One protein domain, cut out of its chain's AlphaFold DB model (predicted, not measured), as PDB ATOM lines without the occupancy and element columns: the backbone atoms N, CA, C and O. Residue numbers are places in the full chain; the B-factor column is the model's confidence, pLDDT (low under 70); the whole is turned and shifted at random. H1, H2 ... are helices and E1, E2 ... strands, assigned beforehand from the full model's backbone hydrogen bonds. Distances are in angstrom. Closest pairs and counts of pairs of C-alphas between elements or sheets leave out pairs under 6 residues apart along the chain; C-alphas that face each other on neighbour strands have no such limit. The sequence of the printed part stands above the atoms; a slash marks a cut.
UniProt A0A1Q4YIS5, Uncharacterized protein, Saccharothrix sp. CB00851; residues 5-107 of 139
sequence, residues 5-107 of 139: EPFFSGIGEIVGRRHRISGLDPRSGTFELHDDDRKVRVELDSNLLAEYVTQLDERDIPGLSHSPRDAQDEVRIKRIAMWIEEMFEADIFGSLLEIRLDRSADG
ATOM      1  N   GLU A   5     160.924 149.608 114.216       86.69
ATOM      2  CA  GLU A   5     161.638 148.326 114.267       86.69
ATOM      3  C   GLU A   5     162.837 148.347 115.249       86.69
ATOM      4  O   GLU A   5     162.785 147.602 116.225       86.69
ATOM      5  N   PRO A   6     163.881 149.200 115.092       88.25
ATOM      6  CA  PRO A   6     164.977 149.305 116.063       88.25
ATOM      7  C   PRO A   6     164.529 149.551 117.504       88.25
ATOM      8  O   PRO A   6     165.105 148.997 118.438       88.25
ATOM      9  N   PHE A   7     163.503 150.382 117.687       88.69
ATOM     10  CA  PHE A   7     162.992 150.718 119.010       88.69
ATOM     11  C   PHE A   7     162.357 149.492 119.680       88.69
ATOM     12  O   PHE A   7     162.675 149.170 120.825       88.69
ATOM     13  N   PHE A   8     161.512 148.763 118.948       90.44
ATOM     14  CA  PHE A   8     160.894 147.533 119.436       90.44
ATOM     15  C   PHE A   8     161.913 146.407 119.649       90.44
ATOM     16  O   PHE A   8     161.846 145.695 120.651       90.44
ATOM     17  N   SER A   9     162.902 146.275 118.761       92.44
ATOM     18  CA  SER A   9     164.025 145.354 118.960       92.44
ATOM     19  C   SER A   9     164.755 145.634 120.272       92.44
ATOM     20  O   SER A   9     164.994 144.699 121.032       92.44
ATOM     21  N   GLY A  10     165.028 146.905 120.591       92.38
ATOM     22  CA  GLY A  10     165.650 147.289 121.859       92.38
ATOM     23  C   GLY A  10     164.820 146.894 123.085       92.38
ATOM     24  O   GLY A  10     165.381 146.469 124.095       92.38
ATOM     25  N   ILE A  11     163.486 146.963 123.000       91.94
ATOM     26  CA  ILE A  11     162.594 146.494 124.073       91.94
ATOM     27  C   ILE A  11     162.763 144.983 124.259       91.94
ATOM     28  O   ILE A  11     163.019 144.522 125.373       91.94
ATOM     29  N   GLY A  12     162.672 144.221 123.165       91.44
ATOM     30  CA  GLY A  12     162.847 142.769 123.180       91.44
ATOM     31  C   GLY A  12     164.216 142.344 123.719       91.44
ATOM     32  O   GLY A  12     164.300 141.397 124.496       91.44
ATOM     33  N   GLU A  13     165.281 143.071 123.378       94.81
ATOM     34  CA  GLU A  13     166.628 142.819 123.898       94.81
ATOM     35  C   GLU A  13     166.732 143.011 125.411       94.81
ATOM     36  O   GLU A  13     167.405 142.220 126.070       94.81
ATOM     37  N   ILE A  14     166.104 144.046 125.980       93.81
ATOM     38  CA  ILE A  14     166.135 144.274 127.433       93.81
ATOM     39  C   ILE A  14     165.362 143.173 128.151       93.81
ATOM     40  O   ILE A  14     165.918 142.535 129.044       93.81
ATOM     41  N   VAL A  15     164.129 142.912 127.715       91.31
ATOM     42  CA  VAL A  15     163.261 141.882 128.298       91.31
ATOM     43  C   VAL A  15     163.914 140.495 128.199       91.31
ATOM     44  O   VAL A  15     163.926 139.720 129.158       91.31
ATOM     45  N   GLY A  16     164.549 140.201 127.061       91.62
ATOM     46  CA  GLY A  16     165.254 138.946 126.796       91.62
ATOM     47  C   GLY A  16     166.470 138.677 127.693       91.62
ATOM     48  O   GLY A  16     166.978 137.557 127.708       91.62
ATOM     49  N   ARG A  17     166.954 139.669 128.457       92.62
ATOM     50  CA  ARG A  17     168.037 139.466 129.443       92.62
ATOM     51  C   ARG A  17     167.561 138.738 130.694       92.62
ATOM     52  O   ARG A  17     168.379 138.120 131.371       92.62
ATOM     53  N   ARG A  18     166.277 138.864 131.027       87.31
ATOM     54  CA  ARG A  18     165.674 138.319 132.252       87.31
ATOM     55  C   ARG A  18     164.685 137.204 131.968       87.31
ATOM     56  O   ARG A  18     164.582 136.272 132.758       87.31
ATOM     57  N   HIS A  19     164.006 137.277 130.830       87.75
ATOM     58  CA  HIS A  19     162.985 136.318 130.445       87.75
ATOM     59  C   HIS A  19     163.356 135.620 129.148       87.75
ATOM     60  O   HIS A  19     164.015 136.176 128.268       87.75
ATOM     61  N   ARG A  20     162.889 134.381 128.994       92.00
ATOM     62  CA  ARG A  20     163.016 133.677 127.725       92.00
ATOM     63  C   ARG A  20     161.990 134.242 126.744       92.00
ATOM     64  O   ARG A  20     160.798 134.262 127.041       92.00
ATOM     65  N   ILE A  21     162.459 134.657 125.568       92.56
ATOM     66  CA  ILE A  21     161.615 135.170 124.484       92.56
ATOM     67  C   ILE A  21     161.678 134.284 123.234       92.56
ATOM     68  O   ILE A  21     162.692 133.637 122.968       92.56
ATOM     69  N   SER A  22     160.610 134.267 122.433       92.38
ATOM     70  CA  SER A  22     160.628 133.712 121.070       92.38
ATOM     71  C   SER A  22     159.759 134.512 120.107       92.38
ATOM     72  O   SER A  22     158.922 135.299 120.533       92.38
ATOM     73  N   GLY A  23     159.932 134.280 118.801       90.81
ATOM     74  CA  GLY A  23     159.064 134.871 117.779       90.81
ATOM     75  C   GLY A  23     159.127 136.398 117.721       90.81
ATOM     76  O   GLY A  23     158.116 137.014 117.414       90.81
ATOM     77  N   LEU A  24     160.280 136.994 118.053       92.25
ATOM     78  CA  LEU A  24     160.481 138.438 117.969       92.25
ATOM     79  C   LEU A  24     160.349 138.898 116.515       92.25
ATOM     80  O   LEU A  24     161.207 138.595 115.685       92.25
ATOM     81  N   ASP A  25     159.290 139.647 116.237       91.25
ATOM     82  CA  ASP A  25     159.029 140.279 114.952       91.25
ATOM     83  C   ASP A  25     158.878 141.797 115.140       91.25
ATOM     84  O   ASP A  25     157.795 142.289 115.474       91.25
ATOM     85  N   PRO A  26     159.957 142.565 114.904       88.94
ATOM     86  CA  PRO A  26     159.934 144.019 115.025       88.94
ATOM     87  C   PRO A  26     159.021 144.729 114.029       88.94
ATOM     88  O   PRO A  26     158.655 145.877 114.267       88.94
ATOM     89  N   ARG A  27     158.643 144.071 112.925       87.94
ATOM     90  CA  ARG A  27     157.766 144.667 111.909       87.94
ATOM     91  C   ARG A  27     156.319 144.675 112.353       87.94
ATOM     92  O   ARG A  27     155.627 145.669 112.158       87.94
ATOM     93  N   SER A  28     155.866 143.562 112.923       85.00
ATOM     94  CA  SER A  28     154.529 143.467 113.511       85.00
ATOM     95  C   SER A  28     154.473 143.992 114.943       85.00
ATOM     96  O   SER A  28     153.378 144.197 115.459       85.00
ATOM     97  N   GLY A  29     155.628 144.219 115.578       85.50
ATOM     98  CA  GLY A  29     155.695 144.659 116.963       85.50
ATOM     99  C   GLY A  29     155.271 143.553 117.923       85.50
ATOM    100  O   GLY A  29     154.540 143.804 118.877       85.50
ATOM    101  N   THR A  30     155.680 142.305 117.673       88.75
ATOM    102  CA  THR A  30     155.261 141.161 118.496       88.75
ATOM    103  C   THR A  30     156.426 140.301 118.985       88.75
ATOM    104  O   THR A  30     157.474 140.222 118.345       88.75
ATOM    105  N   PHE A  31     156.259 139.667 120.149       89.62
ATOM    106  CA  PHE A  31     157.082 138.543 120.622       89.62
ATOM    107  C   PHE A  31     156.325 137.716 121.668       89.62
ATOM    108  O   PHE A  31     155.288 138.128 122.183       89.62
ATOM    109  N   GLU A  32     156.842 136.537 122.003       88.50
ATOM    110  CA  GLU A  32     156.328 135.690 123.082       88.50
ATOM    111  C   GLU A  32     157.289 135.692 124.270       88.50
ATOM    112  O   GLU A  32     158.474 135.412 124.100       88.50
ATOM    113  N   LEU A  33     156.760 135.955 125.463       87.06
ATOM    114  CA  LEU A  33     157.391 135.735 126.761       87.06
ATOM    115  C   LEU A  33     157.084 134.337 127.270       87.06
ATOM    116  O   LEU A  33     155.940 133.890 127.206       87.06
ATOM    117  N   HIS A  34     158.096 133.660 127.795       81.50
ATOM    118  CA  HIS A  34     157.977 132.300 128.304       81.50
ATOM    119  C   HIS A  34     158.171 132.297 129.812       81.50
ATOM    120  O   HIS A  34     159.085 132.931 130.338       81.50
ATOM    121  N   ASP A  35     157.317 131.529 130.464       79.06
ATOM    122  CA  ASP A  35     157.449 131.035 131.828       79.06
ATOM    123  C   ASP A  35     157.408 129.496 131.753       79.06
ATOM    124  O   ASP A  35     157.060 128.953 130.698       79.06
ATOM    125  N   ASP A  36     157.814 128.795 132.811       74.88
ATOM    126  CA  ASP A  36     158.144 127.357 132.753       74.88
ATOM    127  C   ASP A  36     157.043 126.505 132.092       74.88
ATOM    128  O   ASP A  36     157.342 125.624 131.285       74.88
ATOM    129  N   ASP A  37     155.774 126.849 132.336       71.19
ATOM    130  CA  ASP A  37     154.609 126.120 131.825       71.19
ATOM    131  C   ASP A  37     153.734 126.928 130.846       71.19
ATOM    132  O   ASP A  37     152.670 126.463 130.432       71.19
ATOM    133  N   ARG A  38     154.119 128.158 130.469       72.69
ATOM    134  CA  ARG A  38     153.217 129.057 129.720       72.69
ATOM    135  C   ARG A  38     153.919 130.059 128.811       72.69
ATOM    136  O   ARG A  38     155.068 130.437 129.009       72.69
ATOM    137  N   LYS A  39     153.170 130.535 127.811       78.12
ATOM    138  CA  LYS A  39     153.610 131.578 126.876       78.12
ATOM    139  C   LYS A  39     152.636 132.747 126.852       78.12
ATOM    140  O   LYS A  39     151.429 132.559 126.681       78.12
ATOM    141  N   VAL A  40     153.165 133.957 126.969       79.00
ATOM    142  CA  VAL A  40     152.413 135.210 126.912       79.00
ATOM    143  C   VAL A  40     152.858 135.991 125.688       79.00
ATOM    144  O   VAL A  40     154.018 136.354 125.547       79.00
ATOM    145  N   ARG A  41     151.919 136.252 124.784       81.75
ATOM    146  CA  ARG A  41     152.170 137.049 123.584       81.75
ATOM    147  C   ARG A  41     152.101 138.537 123.920       81.75
ATOM    148  O   ARG A  41     151.072 138.990 124.422       81.75
ATOM    149  N   VAL A  42     153.178 139.253 123.620       82.75
ATOM    150  CA  VAL A  42     153.298 140.711 123.671       82.75
ATOM    151  C   VAL A  42     153.028 141.263 122.276       82.75
ATOM    152  O   VAL A  42     153.605 140.786 121.298       82.75
ATOM    153  N   GLU A  43     152.151 142.260 122.195       86.00
ATOM    154  CA  GLU A  43     151.823 142.982 120.965       86.00
ATOM    155  C   GLU A  43     151.900 144.485 121.244       86.00
ATOM    156  O   GLU A  43     151.124 145.023 122.029       86.00
ATOM    157  N   LEU A  44     152.870 145.144 120.620       83.31
ATOM    158  CA  LEU A  44     153.041 146.591 120.579       83.31
ATOM    159  C   LEU A  44     153.195 146.983 119.117       83.31
ATOM    160  O   LEU A  44     154.309 147.153 118.620       83.31
ATOM    161  N   ASP A  45     152.068 147.088 118.417       81.75
ATOM    162  CA  ASP A  45     152.088 147.583 117.047       81.75
ATOM    163  C   ASP A  45     152.668 149.009 116.976       81.75
ATOM    164  O   ASP A  45     152.855 149.704 117.981       81.75
ATOM    165  N   SER A  46     152.985 149.456 115.764       77.81
ATOM    166  CA  SER A  46     153.647 150.743 115.552       77.81
ATOM    167  C   SER A  46     152.846 151.945 116.061       77.81
ATOM    168  O   SER A  46     153.456 152.945 116.442       77.81
ATOM    169  N   ASN A  47     151.512 151.863 116.090       77.38
ATOM    170  CA  ASN A  47     150.663 152.943 116.586       77.38
ATOM    171  C   ASN A  47     150.706 152.981 118.110       77.38
ATOM    172  O   ASN A  47     150.993 154.025 118.690       77.38
ATOM    173  N   LEU A  48     150.515 151.827 118.750       77.75
ATOM    174  CA  LEU A  48     150.554 151.704 120.201       77.75
ATOM    175  C   LEU A  48     151.940 152.069 120.758       77.75
ATOM    176  O   LEU A  48     152.059 152.758 121.769       77.75
ATOM    177  N   LEU A  49     153.012 151.681 120.061       81.94
ATOM    178  CA  LEU A  49     154.372 152.073 120.419       81.94
ATOM    179  C   LEU A  49     154.580 153.593 120.311       81.94
ATOM    180  O   LEU A  49     155.217 154.191 121.179       81.94
ATOM    181  N   ALA A  50     154.033 154.231 119.274       83.69
ATOM    182  CA  ALA A  50     154.096 155.682 119.113       83.69
ATOM    183  C   ALA A  50     153.299 156.422 120.200       83.69
ATOM    184  O   ALA A  50     153.752 157.460 120.694       83.69
ATOM    185  N   GLU A  51     152.151 155.879 120.611       81.81
ATOM    186  CA  GLU A  51     151.372 156.393 121.737       81.81
ATOM    187  C   GLU A  51     152.174 156.333 123.039       81.81
ATOM    188  O   GLU A  51     152.291 157.355 123.716       81.81
ATOM    189  N   TYR A  52     152.821 155.203 123.350       81.56
ATOM    190  CA  TYR A  52     153.673 155.103 124.539       81.56
ATOM    191  C   TYR A  52     154.870 156.043 124.499       81.56
ATOM    192  O   TYR A  52     155.201 156.656 125.508       81.56
ATOM    193  N   VAL A  53     155.516 156.203 123.343       84.06
ATOM    194  CA  VAL A  53     156.625 157.158 123.194       84.06
ATOM    195  C   VAL A  53     156.158 158.597 123.417       84.06
ATOM    196  O   VAL A  53     156.894 159.387 124.004       84.06
ATOM    197  N   THR A  54     154.948 158.930 122.963       83.75
ATOM    198  CA  THR A  54     154.351 160.258 123.158       83.75
ATOM    199  C   THR A  54     153.966 160.489 124.615       83.75
ATOM    200  O   THR A  54     154.160 161.590 125.118       83.75
ATOM    201  N   GLN A  55     153.447 159.461 125.289       80.88
ATOM    202  CA  GLN A  55     153.121 159.515 126.712       80.88
ATOM    203  C   GLN A  55     154.380 159.627 127.574       80.88
ATOM    204  O   GLN A  55     154.386 160.384 128.526       80.88
ATOM    205  N   LEU A  56     155.465 158.930 127.227       84.81
ATOM    206  CA  LEU A  56     156.740 159.000 127.944       84.81
ATOM    207  C   LEU A  56     157.513 160.282 127.596       84.81
ATOM    208  O   LEU A  56     158.531 160.263 126.887       84.81
ATOM    209  N   ASP A  57     157.005 161.402 128.102       83.81
ATOM    210  CA  ASP A  57     157.578 162.735 127.961       83.81
ATOM    211  C   ASP A  57     158.254 163.226 129.261       83.81
ATOM    212  O   ASP A  57     158.566 162.449 130.164       83.81
ATOM    213  N   GLU A  58     158.558 164.523 129.331       81.81
ATOM    214  CA  GLU A  58     159.197 165.158 130.492       81.81
ATOM    215  C   GLU A  58     158.377 165.033 131.790       81.81
ATOM    216  O   GLU A  58     158.945 165.068 132.882       81.81
ATOM    217  N   ARG A  59     157.049 164.907 131.693       81.31
ATOM    218  CA  ARG A  59     156.152 164.768 132.849       81.31
ATOM    219  C   ARG A  59     156.314 163.405 133.505       81.31
ATOM    220  O   ARG A  59     156.277 163.317 134.730       81.31
ATOM    221  N   ASP A  60     156.528 162.374 132.697       78.56
ATOM    222  CA  ASP A  60     156.726 160.999 133.148       78.56
ATOM    223  C   ASP A  60     158.190 160.693 133.476       78.56
ATOM    224  O   ASP A  60     158.482 159.875 134.353       78.56
ATOM    225  N   ILE A  61     159.127 161.350 132.784       81.94
ATOM    226  CA  ILE A  61     160.568 161.165 132.958       81.94
ATOM    227  C   ILE A  61     161.239 162.543 133.104       81.94
ATOM    228  O   ILE A  61     161.617 163.166 132.106       81.94
ATOM    229  N   PRO A  62     161.450 163.018 134.344       82.69
ATOM    230  CA  PRO A  62     162.135 164.283 134.585       82.69
ATOM    231  C   PRO A  62     163.550 164.292 133.990       82.69
ATOM    232  O   PRO A  62     164.334 163.366 134.197       82.69
ATOM    233  N   GLY A  63     163.895 165.358 133.273       82.12
ATOM    234  CA  GLY A  63     165.185 165.542 132.608       82.12
ATOM    235  C   GLY A  63     165.291 164.911 131.216       82.12
ATOM    236  O   GLY A  63     166.345 165.024 130.583       82.12
ATOM    237  N   LEU A  64     164.232 164.276 130.706       84.38
ATOM    238  CA  LEU A  64     164.251 163.605 129.406       84.38
ATOM    239  C   LEU A  64     164.520 164.592 128.262       84.38
ATOM    240  O   LEU A  64     165.418 164.375 127.453       84.38
ATOM    241  N   SER A  65     163.804 165.714 128.230       85.75
ATOM    242  CA  SER A  65     163.907 166.754 127.198       85.75
ATOM    243  C   SER A  65     165.290 167.407 127.101       85.75
ATOM    244  O   SER A  65     165.650 167.921 126.044       85.75
ATOM    245  N   HIS A  66     166.086 167.337 128.171       86.25
ATOM    246  CA  HIS A  66     167.447 167.877 128.232       86.25
ATOM    247  C   HIS A  66     168.496 166.926 127.637       86.25
ATOM    248  O   HIS A  66     169.637 167.327 127.406       86.25
ATOM    249  N   SER A  67     168.127 165.667 127.393       86.38
ATOM    250  CA  SER A  67     169.024 164.646 126.854       86.38
ATOM    251  C   SER A  67     168.987 164.607 125.320       86.38
ATOM    252  O   SER A  67     167.947 164.896 124.723       86.38
ATOM    253  N   PRO A  68     170.081 164.198 124.648       89.44
ATOM    254  CA  PRO A  68     170.061 163.891 123.220       89.44
ATOM    255  C   PRO A  68     169.006 162.835 122.884       89.44
ATOM    256  O   PRO A  68     168.723 161.956 123.697       89.44
ATOM    257  N   ARG A  69     168.458 162.884 121.666       85.38
ATOM    258  CA  ARG A  69     167.346 162.017 121.244       85.38
ATOM    259  C   ARG A  69     167.619 160.524 121.455       85.38
ATOM    260  O   ARG A  69     166.748 159.837 121.968       85.38
ATOM    261  N   ASP A  70     168.818 160.051 121.132       85.06
ATOM    262  CA  ASP A  70     169.164 158.632 121.291       85.06
ATOM    263  C   ASP A  70     169.140 158.207 122.770       85.06
ATOM    264  O   ASP A  70     168.625 157.145 123.109       85.06
ATOM    265  N   ALA A  71     169.601 159.080 123.674       86.75
ATOM    266  CA  ALA A  71     169.515 158.848 125.114       86.75
ATOM    267  C   ALA A  71     168.063 158.892 125.616       86.75
ATOM    268  O   ALA A  71     167.697 158.113 126.493       86.75
ATOM    269  N   GLN A  72     167.216 159.759 125.048       88.38
ATOM    270  CA  GLN A  72     165.785 159.751 125.362       88.38
ATOM    271  C   GLN A  72     165.135 158.430 124.954       88.38
ATOM    272  O   GLN A  72     164.395 157.835 125.736       88.38
ATOM    273  N   ASP A  73     165.425 157.967 123.739       89.06
ATOM    274  CA  ASP A  73     164.875 156.729 123.203       89.06
ATOM    275  C   ASP A  73     165.326 155.530 124.042       89.06
ATOM    276  O   ASP A  73     164.490 154.717 124.423       89.06
ATOM    277  N   GLU A  74     166.596 155.464 124.456       89.94
ATOM    278  CA  GLU A  74     167.060 154.430 125.390       89.94
ATOM    279  C   GLU A  74     166.282 154.411 126.710       89.94
ATOM    280  O   GLU A  74     165.963 153.336 127.227       89.94
ATOM    281  N   VAL A  75     166.001 155.579 127.294       90.06
ATOM    282  CA  VAL A  75     165.255 155.656 128.556       90.06
ATOM    283  C   VAL A  75     163.811 155.200 128.352       90.06
ATOM    284  O   VAL A  75     163.297 154.429 129.163       90.06
ATOM    285  N   ARG A  76     163.173 155.598 127.246       89.81
ATOM    286  CA  ARG A  76     161.818 155.147 126.899       89.81
ATOM    287  C   ARG A  76     161.763 153.638 126.655       89.81
ATOM    288  O   ARG A  76     160.879 152.978 127.193       89.81
ATOM    289  N   ILE A  77     162.732 153.079 125.926       91.88
ATOM    290  CA  ILE A  77     162.869 151.631 125.705       91.88
ATOM    291  C   ILE A  77     162.970 150.904 127.052       91.88
ATOM    292  O   ILE A  77     162.216 149.964 127.300       91.88
ATOM    293  N   LYS A  78     163.851 151.363 127.953       91.00
ATOM    294  CA  LYS A  78     164.000 150.794 129.306       91.00
ATOM    295  C   LYS A  78     162.694 150.855 130.096       91.00
ATOM    296  O   LYS A  78     162.354 149.897 130.785       91.00
ATOM    297  N   ARG A  79     161.960 151.966 129.998       89.00
ATOM    298  CA  ARG A  79     160.697 152.164 130.715       89.00
ATOM    299  C   ARG A  79     159.600 151.226 130.219       89.00
ATOM    300  O   ARG A  79     158.942 150.594 131.036       89.00
ATOM    301  N   ILE A  80     159.451 151.085 128.903       89.12
ATOM    302  CA  ILE A  80     158.470 150.172 128.305       89.12
ATOM    303  C   ILE A  80     158.833 148.715 128.612       89.12
ATOM    304  O   ILE A  80     157.959 147.940 128.987       89.12
ATOM    305  N   ALA A  81     160.115 148.349 128.524       90.88
ATOM    306  CA  ALA A  81     160.575 147.015 128.904       90.88
ATOM    307  C   ALA A  81     160.225 146.687 130.366       90.88
ATOM    308  O   ALA A  81     159.672 145.625 130.633       90.88
ATOM    309  N   MET A  82     160.460 147.623 131.290       89.81
ATOM    310  CA  MET A  82     160.092 147.470 132.701       89.81
ATOM    311  C   MET A  82     158.586 147.248 132.891       89.81
ATOM    312  O   MET A  82     158.202 146.351 133.630       89.81
ATOM    313  N   TRP A  83     157.725 147.997 132.193       87.06
ATOM    314  CA  TRP A  83     156.275 147.783 132.267       87.06
ATOM    315  C   TRP A  83     155.841 146.406 131.758       87.06
ATOM    316  O   TRP A  83     154.943 145.792 132.333       87.06
ATOM    317  N   ILE A  84     156.476 145.904 130.696       86.94
ATOM    318  CA  ILE A  84     156.218 144.550 130.193       86.94
ATOM    319  C   ILE A  84     156.592 143.505 131.254       86.94
ATOM    320  O   ILE A  84     155.794 142.602 131.509       86.94
ATOM    321  N   GLU A  85     157.764 143.643 131.883       86.44
ATOM    322  CA  GLU A  85     158.223 142.754 132.962       86.44
ATOM    323  C   GLU A  85     157.259 142.791 134.160       86.44
ATOM    324  O   GLU A  85     156.764 141.749 134.582       86.44
ATOM    325  N   GLU A  86     156.907 143.984 134.652       84.50
ATOM    326  CA  GLU A  86     156.017 144.164 135.809       84.50
ATOM    327  C   GLU A  86     154.641 143.523 135.598       84.50
ATOM    328  O   GLU A  86     154.120 142.839 136.482       84.50
ATOM    329  N   MET A  87     154.039 143.710 134.420       78.00
ATOM    330  CA  MET A  87     152.759 143.076 134.103       78.00
ATOM    331  C   MET A  87     152.873 141.558 134.011       78.00
ATOM    332  O   MET A  87     151.974 140.849 134.462       78.00
ATOM    333  N   PHE A  88     153.950 141.060 133.404       79.94
ATOM    334  CA  PHE A  88     154.169 139.630 133.256       79.94
ATOM    335  C   PHE A  88     154.347 138.958 134.620       79.94
ATOM    336  O   PHE A  88     153.688 137.959 134.904       79.94
ATOM    337  N   GLU A  89     155.157 139.541 135.501       81.19
ATOM    338  CA  GLU A  89     155.357 139.055 136.867       81.19
ATOM    339  C   GLU A  89     154.080 139.150 137.712       81.19
ATOM    340  O   GLU A  89     153.747 138.210 138.439       81.19
ATOM    341  N   ALA A  90     153.317 140.240 137.587       76.69
ATOM    342  CA  ALA A  90     152.032 140.384 138.268       76.69
ATOM    343  C   ALA A  90     151.012 139.325 137.813       76.69
ATOM    344  O   ALA A  90     150.257 138.804 138.637       76.69
ATOM    345  N   ASP A  91     151.007 138.971 136.526       73.06
ATOM    346  CA  ASP A  91     150.170 137.900 135.979       73.06
ATOM    347  C   ASP A  91     150.598 136.508 136.485       73.06
ATOM    348  O   ASP A  91     149.737 135.697 136.847       73.06
ATOM    349  N   ILE A  92     151.910 136.239 136.594       68.62
ATOM    350  CA  ILE A  92     152.426 135.012 137.238       68.62
ATOM    351  C   ILE A  92     151.930 134.954 138.686       68.62
ATOM    352  O   ILE A  92     151.365 133.949 139.125       68.62
ATOM    353  N   PHE A  93     152.121 136.041 139.433       64.81
ATOM    354  CA  PHE A  93     151.787 136.092 140.851       64.81
ATOM    355  C   PHE A  93     150.284 135.929 141.102       64.81
ATOM    356  O   PHE A  93     149.893 135.164 141.986       64.81
ATOM    357  N   GLY A  94     149.442 136.598 140.307       60.16
ATOM    358  CA  GLY A  94     147.986 136.450 140.364       60.16
ATOM    359  C   GLY A  94     147.555 135.003 140.127       60.16
ATOM    360  O   GLY A  94     146.810 134.443 140.931       60.16
ATOM    361  N   SER A  95     148.123 134.365 139.100       58.31
ATOM    362  CA  SER A  95     147.862 132.955 138.783       58.31
ATOM    363  C   SER A  95     148.255 132.015 139.935       58.31
ATOM    364  O   SER A  95     147.500 131.117 140.305       58.31
ATOM    365  N   LEU A  96     149.421 132.226 140.559       58.97
ATOM    366  CA  LEU A  96     149.880 131.414 141.696       58.97
ATOM    367  C   LEU A  96     149.026 131.609 142.955       58.97
ATOM    368  O   LEU A  96     148.833 130.660 143.723       58.97
ATOM    369  N   LEU A  97     148.538 132.828 143.193       56.69
ATOM    370  CA  LEU A  97     147.660 133.126 144.320       56.69
ATOM    371  C   LEU A  97     146.307 132.423 144.162       56.69
ATOM    372  O   LEU A  97     145.854 131.790 145.115       56.69
ATOM    373  N   GLU A  98     145.708 132.465 142.969       58.38
ATOM    374  CA  GLU A  98     144.470 131.740 142.658       58.38
ATOM    375  C   GLU A  98     144.635 130.230 142.871       58.38
ATOM    376  O   GLU A  98     143.839 129.621 143.581       58.38
ATOM    377  N   ILE A  99     145.733 129.635 142.388       56.09
ATOM    378  CA  ILE A  99     146.030 128.208 142.609       56.09
ATOM    379  C   ILE A  99     146.142 127.873 144.106       56.09
ATOM    380  O   ILE A  99     145.691 126.812 144.546       56.09
ATOM    381  N   ARG A 100     146.756 128.748 144.918       57.69
ATOM    382  CA  ARG A 100     146.867 128.539 146.373       57.69
ATOM    383  C   ARG A 100     145.515 128.645 147.073       57.69
ATOM    384  O   ARG A 100     145.261 127.852 147.980       57.69
ATOM    385  N   LEU A 101     144.670 129.587 146.657       58.47
ATOM    386  CA  LEU A 101     143.320 129.755 147.193       58.47
ATOM    387  C   LEU A 101     142.433 128.554 146.831       58.47
ATOM    388  O   LEU A 101     141.871 127.944 147.739       58.47
ATOM    389  N   ASP A 102     142.424 128.120 145.569       56.41
ATOM    390  CA  ASP A 102     141.710 126.912 145.123       56.41
ATOM    391  C   ASP A 102     142.203 125.659 145.866       56.41
ATOM    392  O   ASP A 102     141.409 124.840 146.333       56.41
ATOM    393  N   ARG A 103     143.523 125.519 146.069       52.59
ATOM    394  CA  ARG A 103     144.093 124.405 146.848       52.59
ATOM    395  C   ARG A 103     143.617 124.418 148.300       52.59
ATOM    396  O   ARG A 103     143.375 123.346 148.855       52.59
ATOM    397  N   SER A 104     143.514 125.596 148.914       58.47
ATOM    398  CA  SER A 104     143.008 125.730 150.283       58.47
ATOM    399  C   SER A 104     141.511 125.427 150.394       58.47
ATOM    400  O   SER A 104     141.069 124.993 151.456       58.47
ATOM    401  N   ALA A 105     140.761 125.604 149.302       58.47
ATOM    402  CA  ALA A 105     139.328 125.363 149.246       58.47
ATOM    403  C   ALA A 105     138.965 123.897 148.934       58.47
ATOM    404  O   ALA A 105     138.071 123.367 149.585       58.47
ATOM    405  N   ASP A 106     139.666 123.224 148.007       52.94
ATOM    406  CA  ASP A 106     139.187 121.945 147.437       52.94
ATOM    407  C   ASP A 106     140.158 120.749 147.502       52.94
ATOM    408  O   ASP A 106     139.775 119.622 147.176       52.94
ATOM    409  N   GLY A 107     141.419 120.919 147.925       51.34
ATOM    410  CA  GLY A 107     142.348 119.801 148.188       51.34
ATOM    411  C   GLY A 107     142.661 118.839 147.017       51.34
ATOM    412  O   GLY A 107     143.422 117.888 147.203       51.34
TER     413      GLY A 107
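What this domain is: This is residues 5 to 107 of the 139 residues of an uncharacterized protein of Saccharothrix sp. CB00851 (UniProt A0A1Q4YIS5). A small sheet, E1-E2-E3, has H1 and part of one very long helix, H3, over one face. H3 makes the longest axis; residues 93 to 107, of which 93 to 106 belong to H3, stick out, and H2 lies off the sheet. The 103 printed residues, class mixed, run H1 E1 E2 E3 H2 H3; they are loose, radius of gyration of the C-alphas 16.5 A, spanning 57 by 29 by 24 A.

How they stand to each other: Look first at residues 20 to 25 (E1), 30 to 35 (E2) and 38 to 43 (E3), a meander, each strand the antiparallel neighbour of the one before, in two hairpins. N 22 and O 32, 2.9 A, and N 33 and O 40, 2.8 A, are within hydrogen-bond range. Residues 5 to 15 (H1) and 69 to 106 (H3) are on the same face, making two layers, helices on one face of a sheet. H1 touches residues 73 to 85 of H3 alone; the closest C-alphas, Ile 11 and Ala 81, are 5.3 A apart. Residues 46 to 55 (H2) are close to H3 but not clearly touching; the closest C-alphas, Val 53 and Arg 76, are 6.7 A apart. In H1, H2 and H3 every O i to N i+4 pair is within range.

Where its parts are: Find C-alpha 5, where H1 begins, at (161.638, 148.326, 114.267); H3 runs 55.5 A to C-alpha 106 at (139.187, 121.945, 147.437).

The domain as a whole: The printed part has no cut. H2 to H3 is a long link. Residues 92 to 107 have pLDDT under 70.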